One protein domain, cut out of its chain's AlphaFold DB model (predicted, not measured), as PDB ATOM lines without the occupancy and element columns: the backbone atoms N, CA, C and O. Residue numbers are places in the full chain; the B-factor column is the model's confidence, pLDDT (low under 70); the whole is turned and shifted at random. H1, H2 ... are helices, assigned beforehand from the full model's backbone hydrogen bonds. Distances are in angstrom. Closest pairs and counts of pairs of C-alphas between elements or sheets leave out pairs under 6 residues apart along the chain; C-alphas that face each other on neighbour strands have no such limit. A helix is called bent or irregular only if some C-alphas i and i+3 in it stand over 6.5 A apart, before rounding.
ATOM      1  N   SER A   3     189.380 196.915 149.475       59.81
ATOM      2  CA  SER A   3     189.818 197.777 148.365       59.81
ATOM      3  C   SER A   3     189.098 199.132 148.315       59.81
ATOM      4  O   SER A   3     189.740 200.147 148.061       59.81
ATOM      5  N   CYS A   4     187.803 199.203 148.651       57.72
ATOM      6  CA  CYS A   4     187.059 200.471 148.640       57.72
ATOM      7  C   CYS A   4     187.493 201.439 149.756       57.72
ATOM      8  O   CYS A   4     187.445 202.650 149.565       57.72
ATOM      9  N   LEU A   5     187.936 200.932 150.914       60.00
ATOM     10  CA  LEU A   5     188.424 201.769 152.021       60.00
ATOM     11  C   LEU A   5     189.822 202.323 151.742       60.00
ATOM     12  O   LEU A   5     190.104 203.466 152.091       60.00
ATOM     13  N   VAL A   6     190.676 201.528 151.092       67.56
ATOM     14  CA  VAL A   6     191.998 201.981 150.643       67.56
ATOM     15  C   VAL A   6     191.832 203.075 149.588       67.56
ATOM     16  O   VAL A   6     192.399 204.151 149.742       67.56
ATOM     17  N   ILE A   7     190.970 202.863 148.588       63.66
ATOM     18  CA  ILE A   7     190.678 203.872 147.558       63.66
ATOM     19  C   ILE A   7     190.081 205.140 148.184       63.66
ATOM     20  O   ILE A   7     190.525 206.237 147.865       63.66
ATOM     21  N   ALA A   8     189.159 205.021 149.145       60.91
ATOM     22  CA  ALA A   8     188.599 206.176 149.852       60.91
ATOM     23  C   ALA A   8     189.648 207.028 150.590       60.91
ATOM     24  O   ALA A   8     189.411 208.207 150.841       60.91
ATOM     25  N   ARG A   9     190.799 206.465 150.962       63.97
ATOM     26  CA  ARG A   9     191.845 207.218 151.665       63.97
ATOM     27  C   ARG A   9     192.666 208.099 150.723       63.97
ATOM     28  O   ARG A   9     193.106 209.169 151.135       63.97
ATOM     29  N   PHE A  10     192.828 207.668 149.472       64.81
ATOM     30  CA  PHE A  10     193.710 208.306 148.489       64.81
ATOM     31  C   PHE A  10     192.965 208.988 147.332       64.81
ATOM     32  O   PHE A  10     193.556 209.814 146.644       64.81
ATOM     33  N   ALA A  11     191.679 208.691 147.121       67.94
ATOM     34  CA  ALA A  11     190.877 209.287 146.057       67.94
ATOM     35  C   ALA A  11     190.605 210.778 146.297       67.94
ATOM     36  O   ALA A  11     190.275 211.180 147.416       67.94
ATOM     37  N   GLU A  12     190.666 211.568 145.224       68.38
ATOM     38  CA  GLU A  12     190.393 213.012 145.212       68.38
ATOM     39  C   GLU A  12     189.009 213.344 145.800       68.38
ATOM     40  O   GLU A  12     188.901 214.206 146.670       68.38
ATOM     41  N   ASP A  13     187.978 212.558 145.453       76.25
ATOM     42  CA  ASP A  13     186.695 212.529 146.167       76.25
ATOM     43  C   ASP A  13     186.476 211.174 146.878       76.25
ATOM     44  O   ASP A  13     186.166 210.167 146.232       76.25
ATOM     45  N   PRO A  14     186.573 211.117 148.221       79.81
ATOM     46  CA  PRO A  14     186.407 209.877 148.977       79.81
ATOM     47  C   PRO A  14     184.931 209.491 149.202       79.81
ATOM     48  O   PRO A  14     184.630 208.377 149.639       79.81
ATOM     49  N   ARG A  15     183.978 210.394 148.933       79.12
ATOM     50  CA  ARG A  15     182.561 210.245 149.317       79.12
ATOM     51  C   ARG A  15     181.830 209.056 148.668       79.12
ATOM     52  O   ARG A  15     181.044 208.431 149.386       79.12
ATOM     53  N   PRO A  16     182.011 208.721 147.372       77.25
ATOM     54  CA  PRO A  16     181.304 207.602 146.739       77.25
ATOM     55  C   PRO A  16     181.694 206.267 147.381       77.25
ATOM     56  O   PRO A  16     180.833 205.501 147.813       77.25
ATOM     57  N   TRP A  17     182.999 206.066 147.555       80.69
ATOM     58  CA  TRP A  17     183.596 204.863 148.126       80.69
ATOM     59  C   TRP A  17     183.222 204.668 149.596       80.69
ATOM     60  O   TRP A  17     182.876 203.565 150.016       80.69
ATOM     61  N   LEU A  18     183.206 205.756 150.374       81.94
ATOM     62  CA  LEU A  18     182.754 205.726 151.764       81.94
ATOM     63  C   LEU A  18     181.266 205.358 151.870       81.94
ATOM     64  O   LEU A  18     180.896 204.587 152.757       81.94
ATOM     65  N   ARG A  19     180.402 205.865 150.975       79.12
ATOM     66  CA  ARG A  19     178.973 205.490 150.945       79.12
ATOM     67  C   ARG A  19     178.775 204.014 150.650       79.12
ATOM     68  O   ARG A  19     177.965 203.376 151.319       79.12
ATOM     69  N   GLU A  20     179.504 203.487 149.678       75.44
ATOM     70  CA  GLU A  20     179.401 202.087 149.285       75.44
ATOM     71  C   GLU A  20     179.911 201.149 150.386       75.44
ATOM     72  O   GLU A  20     179.192 200.238 150.801       75.44
ATOM     73  N   ALA A  21     181.078 201.448 150.965       79.44
ATOM     74  CA  ALA A  21     181.616 200.708 152.104       79.44
ATOM     75  C   ALA A  21     180.661 200.734 153.313       79.44
ATOM     76  O   ALA A  21     180.422 199.704 153.941       79.44
ATOM     77  N   HIS A  22     180.057 201.889 153.614       80.38
ATOM     78  CA  HIS A  22     179.074 202.022 154.692       80.38
ATOM     79  C   HIS A  22     177.797 201.202 154.442       80.38
ATOM     80  O   HIS A  22     177.271 200.568 155.362       80.38
ATOM     81  N   ALA A  23     177.281 201.212 153.209       76.38
ATOM     82  CA  ALA A  23     176.085 200.461 152.837       76.38
ATOM     83  C   ALA A  23     176.310 198.944 152.932       76.38
ATOM     84  O   ALA A  23     175.465 198.241 153.489       76.38
ATOM     85  N   LEU A  24     177.455 198.449 152.454       74.81
ATOM     86  CA  LEU A  24     177.838 197.040 152.579       74.81
ATOM     87  C   LEU A  24     178.008 196.637 154.047       74.81
ATOM     88  O   LEU A  24     177.428 195.645 154.478       74.81
ATOM     89  N   ALA A  25     178.704 197.453 154.844       77.31
ATOM     90  CA  ALA A  25     178.894 197.198 156.271       77.31
ATOM     91  C   ALA A  25     177.564 197.097 157.034       77.31
ATOM     92  O   ALA A  25     177.393 196.212 157.871       77.31
ATOM     93  N   THR A  26     176.604 197.966 156.705       73.56
ATOM     94  CA  THR A  26     175.258 197.949 157.299       73.56
ATOM     95  C   THR A  26     174.489 196.685 156.910       73.56
ATOM     96  O   THR A  26     173.893 196.050 157.771       73.56
ATOM     97  N   ARG A  27     174.524 196.289 155.629       69.69
ATOM     98  CA  ARG A  27     173.839 195.078 155.136       69.69
ATOM     99  C   ARG A  27     174.409 193.791 155.728       69.69
ATOM    100  O   ARG A  27     173.655 192.858 155.967       69.69
ATOM    101  N   CYS A  28     175.719 193.742 155.953       73.88
ATOM    102  CA  CYS A  28     176.406 192.567 156.484       73.88
ATOM    103  C   CYS A  28     176.491 192.545 158.020       73.88
ATOM    104  O   CYS A  28     177.082 191.621 158.568       73.88
ATOM    105  N   GLY A  29     175.971 193.565 158.721       71.19
ATOM    106  CA  GLY A  29     176.097 193.680 160.181       71.19
ATOM    107  C   GLY A  29     177.543 193.848 160.672       71.19
ATOM    108  O   GLY A  29     177.847 193.581 161.833       71.19
ATOM    109  N   ALA A  30     178.458 194.275 159.800       78.19
ATOM    110  CA  ALA A  30     179.887 194.332 160.086       78.19
ATOM    111  C   ALA A  30     180.248 195.615 160.858       78.19
ATOM    112  O   ALA A  30     180.718 196.603 160.285       78.19
ATOM    113  N   SER A  31     180.044 195.604 162.178       74.00
ATOM    114  CA  SER A  31     180.310 196.744 163.072       74.00
ATOM    115  C   SER A  31     181.753 197.258 163.000       74.00
ATOM    116  O   SER A  31     181.982 198.466 162.993       74.00
ATOM    117  N   SER A  32     182.732 196.361 162.860       79.75
ATOM    118  CA  SER A  32     184.147 196.719 162.685       79.75
ATOM    119  C   SER A  32     184.403 197.495 161.388       79.75
ATOM    120  O   SER A  32     185.227 198.409 161.350       79.75
ATOM    121  N   LEU A  33     183.659 197.190 160.323       77.69
ATOM    122  CA  LEU A  33     183.757 197.894 159.050       77.69
ATOM    123  C   LEU A  33     183.109 199.287 159.126       77.69
ATOM    124  O   LEU A  33     183.639 200.239 158.555       77.69
ATOM    125  N   LEU A  34     182.021 199.440 159.891       80.25
ATOM    126  CA  LEU A  34     181.415 200.747 160.174       80.25
ATOM    127  C   LEU A  34     182.365 201.670 160.950       80.25
ATOM    128  O   LEU A  34     182.466 202.851 160.614       80.25
ATOM    129  N   GLU A  35     183.088 201.144 161.942       80.75
ATOM    130  CA  GLU A  35     184.101 201.908 162.684       80.75
ATOM    131  C   GLU A  35     185.259 202.353 161.783       80.75
ATOM    132  O   GLU A  35     185.685 203.508 161.840       80.75
ATOM    133  N   ARG A  36     185.707 201.490 160.863       82.44
ATOM    134  CA  ARG A  36     186.736 201.845 159.870       82.44
ATOM    135  C   ARG A  36     186.258 202.928 158.901       82.44
ATOM    136  O   ARG A  36     186.992 203.880 158.646       82.44
ATOM    137  N   VAL A  37     185.017 202.848 158.415       84.06
ATOM    138  CA  VAL A  37     184.403 203.916 157.605       84.06
ATOM    139  C   VAL A  37     184.371 205.236 158.381       84.06
ATOM    140  O   VAL A  37     184.726 206.276 157.830       84.06
ATOM    141  N   ARG A  38     184.000 205.208 159.670       83.12
ATOM    142  CA  ARG A  38     183.997 206.401 160.535       83.12
ATOM    143  C   ARG A  38     185.398 206.985 160.720       83.12
ATOM    144  O   ARG A  38     185.551 208.206 160.694       83.12
ATOM    145  N   ALA A  39     186.418 206.145 160.883       84.44
ATOM    146  CA  ALA A  39     187.808 206.590 160.964       84.44
ATOM    147  C   ALA A  39     188.228 207.345 159.692       84.44
ATOM    148  O   ALA A  39     188.627 208.502 159.785       84.44
ATOM    149  N   VAL A  40     188.001 206.768 158.506       83.94
ATOM    150  CA  VAL A  40     188.358 207.411 157.226       83.94
ATOM    151  C   VAL A  40     187.567 208.705 156.994       83.94
ATOM    152  O   VAL A  40     188.117 209.679 156.487       83.94
ATOM    153  N   THR A  41     186.300 208.775 157.417       84.88
ATOM    154  CA  THR A  41     185.521 210.025 157.316       84.88
ATOM    155  C   THR A  41     186.092 211.149 158.176       84.88
ATOM    156  O   THR A  41     186.127 212.291 157.726       84.88
ATOM    157  N   ARG A  42     186.595 210.823 159.378       84.44
ATOM    158  CA  ARG A  42     187.263 211.790 160.262       84.44
ATOM    159  C   ARG A  42     188.597 212.242 159.679       84.44
ATOM    160  O   ARG A  42     188.843 213.438 159.617       84.44
ATOM    161  N   GLU A  43     189.409 211.306 159.196       85.25
ATOM    162  CA  GLU A  43     190.713 211.599 158.584       85.25
ATOM    163  C   GLU A  43     190.602 212.483 157.336       85.25
ATOM    164  O   GLU A  43     191.420 213.372 157.133       85.25
ATOM    165  N   ARG A  44     189.583 212.254 156.500       81.12
ATOM    166  CA  ARG A  44     189.364 213.011 155.258       81.12
ATOM    167  C   ARG A  44     188.517 214.274 155.456       81.12
ATOM    168  O   ARG A  44     188.239 214.961 154.480       81.12
ATOM    169  N   GLY A  45     188.060 214.560 156.680       82.25
ATOM    170  CA  GLY A  45     187.221 215.726 156.981       82.25
ATOM    171  C   GLY A  45     185.861 215.732 156.271       82.25
ATOM    172  O   GLY A  45     185.269 216.794 156.085       82.25
TER     173      GLY A  45
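What this domain is: This is residues 3 to 45 of the 122 residues of a protein of Streptomyces sp. SID5475 (UniProt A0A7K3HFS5). Two helices of equal length, H2 and H3, fold back on each other as a helical hairpin, and the shorter H1 packs alongside them near the first part of H2 and the later part of H3. Together they make a small three-helix bundle whose centres form a triangle, with H1 and H3 running one way and H2 the other. The printed part has 43 residues with three named helices, in the order H1, H2, H3, and no named strand; the class is all helix. The whole is compact, with a radius of gyration of the C-alphas of 9.4 A, yet elongated in outline, spanning 28 by 15 by 14 A.

Where its parts are: The printed part begins with H1, residues 3 to 10, whose first C-alpha, that of Ser 3, is at (189.818, 197.777, 148.365). From first to last C-alpha H1 measures 11.2 A. A tight link of 4 residues leads to H2, residues 15 to 27, which begins at C-alpha 15 at (182.561, 210.245, 149.317) and is 18.4 A long. A tight link of 3 residues leads to H3, residues 31 to 43, which is 18.7 A long and ends at C-alpha 43 at (190.713, 211.599, 158.584). The helices are not bent.

How they stand to each other: H1 and H2 touch, and their closest C-alphas are those of Ala 8 and Trp 17, 5.5 A apart. They form a helical hairpin, running opposite ways at a shallow tilt of 33 degrees, only just short of steep. H2 and H3 touch and form a second helical hairpin, with the C-alphas of Ala 25 and Leu 33 the closest at 5.6 A. These two run opposite ways at a shallow tilt of 18 degrees, their centres 10.1 A apart. H3 touches H1 with residues 37 to 40 alone; the closest C-alphas are those of Arg 9 and Val 40, 6.6 A apart. H1 and H3 run the same way at a shallow tilt of 16 degrees. The packing of the helices is mostly aligned, with 3 of 3 touching pairs at a shallow tilt. In H2 and H3 every O i to N i+4 pair is within hydrogen-bond range, and in H1 3 of 4 are.

The domain as a whole: The two C-alphas farthest apart are those of Glu 12 and Gly 29, at 28.3 A. The first and last printed C-alphas, those of Ser 3 and Gly 45, are 20.1 A apart. The printed part has no cut, and neither link is long. The mean pLDDT of the printed part is 75.5; residues 3 to 12 and residue 27 are under 70, and the mean is 62 in H1, 77 in H2 and 82 in H3.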